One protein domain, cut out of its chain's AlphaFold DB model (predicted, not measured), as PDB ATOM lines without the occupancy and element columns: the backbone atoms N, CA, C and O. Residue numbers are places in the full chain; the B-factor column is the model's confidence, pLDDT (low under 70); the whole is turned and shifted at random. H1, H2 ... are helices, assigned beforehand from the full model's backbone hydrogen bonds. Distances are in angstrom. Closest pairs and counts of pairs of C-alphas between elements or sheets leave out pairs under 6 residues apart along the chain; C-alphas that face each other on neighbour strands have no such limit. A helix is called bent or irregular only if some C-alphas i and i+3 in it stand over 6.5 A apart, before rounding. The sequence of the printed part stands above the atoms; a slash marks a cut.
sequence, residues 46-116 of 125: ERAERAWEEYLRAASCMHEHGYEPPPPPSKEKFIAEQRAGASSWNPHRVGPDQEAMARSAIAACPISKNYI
ATOM      1  N   GLU A  46      28.483 -36.838  -8.787       86.81
ATOM      2  CA  GLU A  46      29.317 -35.640  -8.896       86.81
ATOM      3  C   GLU A  46      28.653 -34.416  -8.243       86.81
ATOM      4  O   GLU A  46      29.287 -33.634  -7.529       86.81
ATOM      5  N   ARG A  47      27.345 -34.246  -8.435       85.44
ATOM      6  CA  ARG A  47      26.569 -33.176  -7.808       85.44
ATOM      7  C   ARG A  47      26.373 -33.420  -6.313       85.44
ATOM      8  O   ARG A  47      26.431 -32.447  -5.561       85.44
ATOM      9  N   ALA A  48      26.218 -34.669  -5.876       88.69
ATOM     10  CA  ALA A  48      26.183 -35.007  -4.452       88.69
ATOM     11  C   ALA A  48      27.532 -34.730  -3.758       88.69
ATOM     12  O   ALA A  48      27.557 -34.247  -2.626       88.69
ATOM     13  N   GLU A  49      28.652 -34.964  -4.445       91.00
ATOM     14  CA  GLU A  49      29.988 -34.630  -3.943       91.00
ATOM     15  C   GLU A  49      30.201 -33.121  -3.801       91.00
ATOM     16  O   GLU A  49      30.669 -32.667  -2.759       91.00
ATOM     17  N   ARG A  50      29.781 -32.330  -4.792       90.19
ATOM     18  CA  ARG A  50      29.838 -30.863  -4.679       90.19
ATOM     19  C   ARG A  50      28.961 -30.333  -3.549       90.19
ATOM     20  O   ARG A  50      29.380 -29.441  -2.819       90.19
ATOM     21  N   ALA A  51      27.765 -30.897  -3.371       89.62
ATOM     22  CA  ALA A  51      26.902 -30.532  -2.251       89.62
ATOM     23  C   ALA A  51      27.582 -30.832  -0.903       89.62
ATOM     24  O   ALA A  51      27.554 -29.998  -0.006       89.62
ATOM     25  N   TRP A  52      28.255 -31.977  -0.773       93.25
ATOM     26  CA  TRP A  52      29.016 -32.312   0.433       93.25
ATOM     27  C   TRP A  52      30.094 -31.264   0.758       93.25
ATOM     28  O   TRP A  52      30.181 -30.792   1.893       93.25
ATOM     29  N   GLU A  53      30.886 -30.862  -0.236       94.56
ATOM     30  CA  GLU A  53      31.943 -29.856  -0.067       94.56
ATOM     31  C   GLU A  53      31.384 -28.481   0.321       94.56
ATOM     32  O   GLU A  53      31.907 -27.826   1.226       94.56
ATOM     33  N   GLU A  54      30.285 -28.061  -0.305       92.94
ATOM     34  CA  GLU A  54      29.605 -26.801   0.012       92.94
ATOM     35  C   GLU A  54      29.068 -26.782   1.447       92.94
ATOM     36  O   GLU A  54      29.210 -25.779   2.151       92.94
ATOM     37  N   TYR A  55      28.494 -27.894   1.908       93.69
ATOM     38  CA  TYR A  55      27.964 -27.993   3.264       93.69
ATOM     39  C   TYR A  55      29.092 -27.998   4.305       93.69
ATOM     40  O   TYR A  55      28.961 -27.362   5.352       93.69
ATOM     41  N   LEU A  56      30.229 -28.643   4.018       95.62
ATOM     42  CA  LEU A  56      31.414 -28.543   4.876       95.62
ATOM     43  C   LEU A  56      31.975 -27.118   4.920       95.62
ATOM     44  O   LEU A  56      32.346 -26.646   5.996       95.62
ATOM     45  N   ARG A  57      32.001 -26.408   3.785       95.88
ATOM     46  CA  ARG A  57      32.423 -25.001   3.748       95.88
ATOM     47  C   ARG A  57      31.517 -24.131   4.618       95.88
ATOM     48  O   ARG A  57      32.018 -23.324   5.398       95.88
ATOM     49  N   ALA A  58      30.202 -24.316   4.519       94.50
ATOM     50  CA  ALA A  58      29.242 -23.602   5.356       94.50
ATOM     51  C   ALA A  58      29.415 -23.943   6.846       94.50
ATOM     52  O   ALA A  58      29.447 -23.030   7.665       94.50
ATOM     53  N   ALA A  59      29.614 -25.219   7.199       94.69
ATOM     54  CA  ALA A  59      29.894 -25.630   8.577       94.69
ATOM     55  C   ALA A  59      31.177 -24.987   9.136       94.69
ATOM     56  O   ALA A  59      31.190 -24.532  10.279       94.69
ATOM     57  N   SER A  60      32.239 -24.906   8.327       95.88
ATOM     58  CA  SER A  60      33.490 -24.242   8.710       95.88
ATOM     59  C   SER A  60      33.279 -22.747   8.956       95.88
ATOM     60  O   SER A  60      33.662 -22.245  10.008       95.88
ATOM     61  N   CYS A  61      32.604 -22.057   8.032       95.75
ATOM     62  CA  CYS A  61      32.235 -20.647   8.196       95.75
ATOM     63  C   CYS A  61      31.408 -20.435   9.471       95.75
ATOM     64  O   CYS A  61      31.674 -19.530  10.258       95.75
ATOM     65  N   MET A  62      30.430 -21.308   9.725       94.06
ATOM     66  CA  MET A  62      29.607 -21.236  10.928       94.06
ATOM     67  C   MET A  62      30.455 -21.320  12.198       94.06
ATOM     68  O   MET A  62      30.269 -20.510  13.106       94.06
ATOM     69  N   HIS A  63      31.425 -22.233  12.237       92.75
ATOM     70  CA  HIS A  63      32.339 -22.359  13.367       92.75
ATOM     71  C   HIS A  63      33.196 -21.099  13.574       92.75
ATOM     72  O   HIS A  63      33.335 -20.629  14.702       92.75
ATOM     73  N   GLU A  64      33.708 -20.497  12.495       95.00
ATOM     74  CA  GLU A  64      34.473 -19.238  12.542       95.00
ATOM     75  C   GLU A  64      33.650 -18.060  13.087       95.00
ATOM     76  O   GLU A  64      34.186 -17.179  13.761       95.00
ATOM     77  N   HIS A  65      32.339 -18.070  12.849       90.19
ATOM     78  CA  HIS A  65      31.402 -17.079  13.374       90.19
ATOM     79  C   HIS A  65      30.854 -17.409  14.776       90.19
ATOM     80  O   HIS A  65      30.013 -16.669  15.290       90.19
ATOM     81  N   GLY A  66      31.333 -18.481  15.414       90.69
ATOM     82  CA  GLY A  66      30.925 -18.876  16.764       90.69
ATOM     83  C   GLY A  66      29.600 -19.639  16.834       90.69
ATOM     84  O   GLY A  66      29.037 -19.778  17.919       90.69
ATOM     85  N   TYR A  67      29.094 -20.132  15.703       89.12
ATOM     86  CA  TYR A  67      27.969 -21.064  15.666       89.12
ATOM     87  C   TYR A  67      28.466 -22.510  15.825       89.12
ATOM     88  O   TYR A  67      29.568 -22.860  15.402       89.12
ATOM     89  N   GLU A  68      27.624 -23.381  16.380       90.44
ATOM     90  CA  GLU A  68      27.917 -24.811  16.528       90.44
ATOM     91  C   GLU A  68      26.999 -25.636  15.613       90.44
ATOM     92  O   GLU A  68      25.903 -26.027  16.024       90.44
ATOM     93  N   PRO A  69      27.394 -25.882  14.346       90.62
ATOM     94  CA  PRO A  69      26.608 -26.726  13.458       90.62
ATOM     95  C   PRO A  69      26.587 -28.180  13.962       90.62
ATOM     96  O   PRO A  69      27.544 -28.635  14.600       90.62
ATOM     97  N   PRO A  70      25.537 -28.956  13.641       91.19
ATOM     98  CA  PRO A  70      25.493 -30.373  13.975       91.19
ATOM     99  C   PRO A  70      26.652 -31.123  13.299       91.19
ATOM    100  O   PRO A  70      26.999 -30.806  12.155       91.19
ATOM    101  N   PRO A  71      27.221 -32.153  13.952       93.06
ATOM    102  CA  PRO A  71      28.331 -32.907  13.386       93.06
ATOM    103  C   PRO A  71      27.920 -33.555  12.055       93.06
ATOM    104  O   PRO A  71      26.819 -34.113  11.961       93.06
ATOM    105  N   PRO A  72      28.777 -33.498  11.023       94.81
ATOM    106  CA  PRO A  72      28.447 -34.073   9.733       94.81
ATOM    107  C   PRO A  72      28.452 -35.613   9.784       94.81
ATOM    108  O   PRO A  72      29.210 -36.209  10.556       94.81
ATOM    109  N   PRO A  73      27.637 -36.289   8.951       95.00
ATOM    110  CA  PRO A  73      27.748 -37.730   8.720       95.00
ATOM    111  C   PRO A  73      29.036 -38.060   7.941       95.00
ATOM    112  O   PRO A  73      29.825 -37.177   7.623       95.00
ATOM    113  N   SER A  74      29.267 -39.329   7.584       96.25
ATOM    114  CA  SER A  74      30.324 -39.638   6.608       96.25
ATOM    115  C   SER A  74      29.943 -39.148   5.205       96.25
ATOM    116  O   SER A  74      28.754 -39.052   4.877       96.25
ATOM    117  N   LYS A  75      30.947 -38.899   4.351       94.50
ATOM    118  CA  LYS A  75      30.736 -38.513   2.944       94.50
ATOM    119  C   LYS A  75      29.893 -39.560   2.208       94.50
ATOM    120  O   LYS A  75      28.955 -39.197   1.503       94.50
ATOM    121  N   GLU A  76      30.168 -40.854   2.404       94.50
ATOM    122  CA  GLU A  76      29.403 -41.923   1.747       94.50
ATOM    123  C   GLU A  76      27.934 -41.919   2.174       94.50
ATOM    124  O   GLU A  76      27.049 -42.081   1.333       94.50
ATOM    125  N   LYS A  77      27.666 -41.696   3.468       93.50
ATOM    126  CA  LYS A  77      26.303 -41.628   3.994       93.50
ATOM    127  C   LYS A  77      25.549 -40.420   3.433       93.50
ATOM    128  O   LYS A  77      24.423 -40.585   2.977       93.50
ATOM    129  N   PHE A  78      26.179 -39.246   3.397       92.19
ATOM    130  CA  PHE A  78      25.579 -38.038   2.819       92.19
ATOM    131  C   PHE A  78      25.201 -38.233   1.345       92.19
ATOM    132  O   PHE A  78      24.081 -37.926   0.942       92.19
ATOM    133  N   ILE A  79      26.120 -38.780   0.541       90.44
ATOM    134  CA  ILE A  79      25.878 -39.032  -0.887       90.44
ATOM    135  C   ILE A  79      24.752 -40.054  -1.067       90.44
ATOM    136  O   ILE A  79      23.897 -39.870  -1.931       90.44
ATOM    137  N   ALA A  80      24.723 -41.116  -0.257       89.69
ATOM    138  CA  ALA A  80      23.656 -42.109  -0.309       89.69
ATOM    139  C   ALA A  80      22.281 -41.495   0.008       89.69
ATOM    140  O   ALA A  80      21.327 -41.754  -0.722       89.69
ATOM    141  N   GLU A  81      22.186 -40.650   1.039       88.31
ATOM    142  CA  GLU A  81      20.945 -39.959   1.422       88.31
ATOM    143  C   GLU A  81      20.471 -38.983   0.336       88.31
ATOM    144  O   GLU A  81      19.297 -39.008  -0.036       88.31
ATOM    145  N   GLN A  82      21.386 -38.199  -0.243       85.88
ATOM    146  CA  GLN A  82      21.070 -37.285  -1.346       85.88
ATOM    147  C   GLN A  82      20.543 -38.017  -2.582       85.88
ATOM    148  O   GLN A  82      19.545 -37.623  -3.183       85.88
ATOM    149  N   ARG A  83      21.183 -39.131  -2.947       84.81
ATOM    150  CA  ARG A  83      20.747 -39.956  -4.082       84.81
ATOM    151  C   ARG A  83      19.424 -40.673  -3.825       84.81
ATOM    152  O   ARG A  83      18.745 -41.030  -4.783       84.81
ATOM    153  N   ALA A  84      19.074 -40.897  -2.562       84.12
ATOM    154  CA  ALA A  84      17.830 -41.541  -2.158       84.12
ATOM    155  C   ALA A  84      16.641 -40.573  -2.054       84.12
ATOM    156  O   ALA A  84      15.551 -41.014  -1.698       84.12
ATOM    157  N   GLY A  85      16.821 -39.273  -2.317       77.06
ATOM    158  CA  GLY A  85      15.727 -38.320  -2.133       77.06
ATOM    159  C   GLY A  85      15.448 -37.991  -0.656       77.06
ATOM    160  O   GLY A  85      14.386 -37.461  -0.339       77.06
ATOM    161  N   ALA A  86      16.346 -38.354   0.268       78.75
ATOM    162  CA  ALA A  86      16.135 -38.179   1.702       78.75
ATOM    163  C   ALA A  86      16.686 -36.833   2.191       78.75
ATOM    164  O   ALA A  86      17.670 -36.318   1.664       78.75
ATOM    165  N   SER A  87      16.097 -36.295   3.267       68.69
ATOM    166  CA  SER A  87      16.624 -35.110   3.954       68.69
ATOM    167  C   SER A  87      18.073 -35.355   4.383       68.69
ATOM    168  O   SER A  87      18.311 -36.041   5.376       68.69
ATOM    169  N   SER A  88      19.030 -34.753   3.679       80.00
ATOM    170  CA  SER A  88      20.443 -34.829   4.043       80.00
ATOM    171  C   SER A  88      20.743 -33.991   5.288       80.00
ATOM    172  O   SER A  88      19.984 -33.093   5.669       80.00
ATOM    173  N   TRP A  89      21.898 -34.251   5.903       91.12
ATOM    174  CA  TRP A  89      22.504 -33.327   6.863       91.12
ATOM    175  C   TRP A  89      22.574 -31.909   6.279       91.12
ATOM    176  O   TRP A  89      22.850 -31.752   5.092       91.12
ATOM    177  N   ASN A  90      22.315 -30.899   7.112       89.75
ATOM    178  CA  ASN A  90      22.415 -29.480   6.784       89.75
ATOM    179  C   ASN A  90      23.053 -28.749   7.979       89.75
ATOM    180  O   ASN A  90      22.495 -28.841   9.076       89.75
ATOM    181  N   PRO A  91      24.179 -28.032   7.804       91.44
ATOM    182  CA  PRO A  91      24.849 -27.336   8.902       91.44
ATOM    183  C   PRO A  91      23.994 -26.226   9.528       91.44
ATOM    184  O   PRO A  91      24.167 -25.923  10.704       91.44
ATOM    185  N   HIS A  92      23.027 -25.666   8.793       89.44
ATOM    186  CA  HIS A  92      22.109 -24.638   9.293       89.44
ATOM    187  C   HIS A  92      20.929 -25.194  10.099       89.44
ATOM    188  O   HIS A  92      20.182 -24.409  10.681       89.44
ATOM    189  N   ARG A  93      20.737 -26.522  10.160       83.88
ATOM    190  CA  ARG A  93      19.744 -27.141  11.057       83.88
ATOM    191  C   ARG A  93      20.266 -27.142  12.493       83.88
ATOM    192  O   ARG A  93      20.676 -28.169  13.030       83.88
ATOM    193  N   VAL A  94      20.248 -25.962  13.091       72.19
ATOM    194  CA  VAL A  94      20.472 -25.760  14.520       72.19
ATOM    195  C   VAL A  94      19.208 -26.125  15.310       72.19
ATOM    196  O   VAL A  94      18.112 -26.187  14.750       72.19
ATOM    197  N   GLY A  95      19.359 -26.444  16.598       69.81
ATOM    198  CA  GLY A  95      18.238 -26.843  17.459       69.81
ATOM    199  C   GLY A  95      17.148 -25.759  17.586       69.81
ATOM    200  O   GLY A  95      17.389 -24.607  17.224       69.81
ATOM    201  N   PRO A  96      15.961 -26.094  18.132       67.44
ATOM    202  CA  PRO A  96      14.822 -25.167  18.229       67.44
ATOM    203  C   PRO A  96      15.153 -23.872  18.990       67.44
ATOM    204  O   PRO A  96      14.650 -22.808  18.650       67.44
ATOM    205  N   ASP A  97      16.074 -23.929  19.953       68.56
ATOM    206  CA  ASP A  97      16.512 -22.760  20.728       68.56
ATOM    207  C   ASP A  97      17.454 -21.817  19.951       68.56
ATOM    208  O   ASP A  97      17.858 -20.770  20.456       68.56
ATOM    209  N   GLN A  98      17.824 -22.174  18.718       66.75
ATOM    210  CA  GLN A  98      18.764 -21.435  17.873       66.75
ATOM    211  C   GLN A  98      18.136 -20.969  16.553       66.75
ATOM    212  O   GLN A  98      18.849 -20.538  15.653       66.75
ATOM    213  N   GLU A  99      16.811 -20.982  16.420       69.62
ATOM    214  CA  GLU A  99      16.129 -20.620  15.170       69.62
ATOM    215  C   GLU A  99      16.447 -19.181  14.699       69.62
ATOM    216  O   GLU A  99      16.724 -18.939  13.522       69.62
ATOM    217  N   ALA A 100      16.530 -18.224  15.631       71.25
ATOM    218  CA  ALA A 100      16.980 -16.858  15.338       71.25
ATOM    219  C   ALA A 100      18.456 -16.800  14.887       71.25
ATOM    220  O   ALA A 100      18.834 -15.987  14.038       71.25
ATOM    221  N   MET A 101      19.292 -17.695  15.425       72.75
ATOM    222  CA  MET A 101      20.687 -17.846  15.006       72.75
ATOM    223  C   MET A 101      20.786 -18.525  13.638       72.75
ATOM    224  O   MET A 101      21.674 -18.171  12.871       72.75
ATOM    225  N   ALA A 102      19.852 -19.415  13.287       78.00
ATOM    226  CA  ALA A 102      19.804 -20.086  11.991       78.00
ATOM    227  C   ALA A 102      19.706 -19.074  10.845       78.00
ATOM    228  O   ALA A 102      20.491 -19.136   9.903       78.00
ATOM    229  N   ARG A 103      18.806 -18.085  10.951       81.19
ATOM    230  CA  ARG A 103      18.664 -17.024   9.933       81.19
ATOM    231  C   ARG A 103      19.947 -16.203   9.775       81.19
ATOM    232  O   ARG A 103      20.384 -15.955   8.654       81.19
ATOM    233  N   SER A 104      20.576 -15.836  10.891       85.25
ATOM    234  CA  SER A 104      21.837 -15.078  10.885       85.25
ATOM    235  C   SER A 104      22.999 -15.903  10.316       85.25
ATOM    236  O   SER A 104      23.806 -15.388   9.544       85.25
ATOM    237  N   ALA A 105      23.056 -17.197  10.638       87.25
ATOM    238  CA  ALA A 105      24.049 -18.131  10.121       87.25
ATOM    239  C   ALA A 105      23.867 -18.406   8.621       87.25
ATOM    240  O   ALA A 105      24.858 -18.491   7.904       87.25
ATOM    241  N   ILE A 106      22.631 -18.498   8.124       88.88
ATOM    242  CA  ILE A 106      22.342 -18.642   6.688       88.88
ATOM    243  C   ILE A 106      22.825 -17.407   5.921       88.88
ATOM    244  O   ILE A 106      23.460 -17.546   4.878       88.88
ATOM    245  N   ALA A 107      22.566 -16.208   6.453       88.00
ATOM    246  CA  ALA A 107      23.009 -14.961   5.836       88.00
ATOM    247  C   ALA A 107      24.542 -14.811   5.844       88.00
ATOM    248  O   ALA A 107      25.116 -14.358   4.856       88.00
ATOM    249  N   ALA A 108      25.207 -15.199   6.938       90.06
ATOM    250  CA  ALA A 108      26.665 -15.115   7.064       90.06
ATOM    251  C   ALA A 108      27.403 -16.217   6.283       90.06
ATOM    252  O   ALA A 108      28.460 -15.965   5.707       90.06
ATOM    253  N   CYS A 109      26.841 -17.426   6.244       92.12
ATOM    254  CA  CYS A 109      27.476 -18.630   5.716       92.12
ATOM    255  C   CYS A 109      26.568 -19.337   4.695       92.12
ATOM    256  O   CYS A 109      26.061 -20.428   4.977       92.12
ATOM    257  N   PRO A 110      26.339 -18.742   3.512       90.50
ATOM    258  CA  PRO A 110      25.405 -19.282   2.536       90.50
ATOM    259  C   PRO A 110      25.927 -20.565   1.871       90.50
ATOM    260  O   PRO A 110      27.102 -20.687   1.513       90.50
ATOM    261  N   ILE A 111      25.008 -21.503   1.637       86.12
ATOM    262  CA  ILE A 111      25.194 -22.623   0.706       86.12
ATOM    263  C   ILE A 111      24.646 -22.173  -0.648       86.12
ATOM    264  O   ILE A 111      23.565 -21.582  -0.711       86.12
ATOM    265  N   SER A 112      25.371 -22.427  -1.741       79.56
ATOM    266  CA  SER A 112      24.921 -21.974  -3.062       79.56
ATOM    267  C   SER A 112      23.566 -22.601  -3.418       79.56
ATOM    268  O   SER A 112      23.388 -23.811  -3.267       79.56
ATOM    269  N   LYS A 113      22.633 -21.801  -3.960       66.88
ATOM    270  CA  LYS A 113      21.265 -22.234  -4.322       66.88
ATOM    271  C   LYS A 113      21.224 -23.494  -5.200       66.88
ATOM    272  O   LYS A 113      20.337 -24.325  -5.051       66.88
ATOM    273  N   ASN A 114      22.251 -23.703  -6.026       64.38
ATOM    274  CA  ASN A 114      22.410 -24.891  -6.875       64.38
ATOM    275  C   ASN A 114      22.504 -26.231  -6.107       64.38
ATOM    276  O   ASN A 114      22.362 -27.295  -6.726       64.38
ATOM    277  N   TYR A 115      22.744 -26.186  -4.791       62.28
ATOM    278  CA  TYR A 115      22.935 -27.347  -3.915       62.28
ATOM    279  C   TYR A 115      21.924 -27.421  -2.760       62.28
ATOM    280  O   TYR A 115      22.034 -28.319  -1.927       62.28
ATOM    281  N   ILE A 116      20.926 -26.531  -2.713       61.16
ATOM    282  CA  ILE A 116      19.796 -26.658  -1.785       61.16
ATOM    283  C   ILE A 116      18.876 -27.738  -2.353       61.16
ATOM    284  O   ILE A 116      18.129 -27.503  -3.298       61.16
TER     285      ILE A 116
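This is residues 46 to 116 of the 125 residues of an uncharacterized protein of Intrasporangiaceae bacterium (UniProt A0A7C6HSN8). One long helix, H1, makes one side of the domain; H2 crosses it near its beginning, and H3 stands near its far end. Loops at residues 65 to 74 and 84 to 95 span between the two ends. The 71 printed residues hold the named helices H1, H2, H3 in that order and no named strand; the class is all helix. The whole is compact, with a radius of gyration of the C-alphas of 11.8 A and spans of 30 by 20 by 18 A.

H1, residues 46 to 64, is 27.5 A long from C-alpha 46 at (29.317, -35.640, -8.896). H2 is residues 75 to 83. H3, residues 96 to 108, is 19.1 A long, ending at C-alpha 108 (26.665, -15.115, 7.064); it is irregular, C-alphas 97 and 100 being 8.0 A apart.

H1, with residues 48 to 52 alone, touches H2, closest at the C-alphas of Ala 48 and Ile 79, 5.4 A; they run opposite ways at a steep tilt of 59 degrees. H1 and H3 only just touch, only at their ends, with 3 pairs of C-alphas within 8 A, closest Met 62 and Ala 105, 6.4 A; they are about perpendicular at 76 degrees. H2 and H3 are apart. Every O i to N i+4 pair is within hydrogen-bond range in H1 and H2, and 6 of 9 in H3.

The C-alphas farthest apart, Glu 46 and Asp 97, are 34.7 A apart. The printed part has no cut. The H2 to H3 link is long. The pLDDT is under 70 at residues 87, 95 to 99 and 113 to 116.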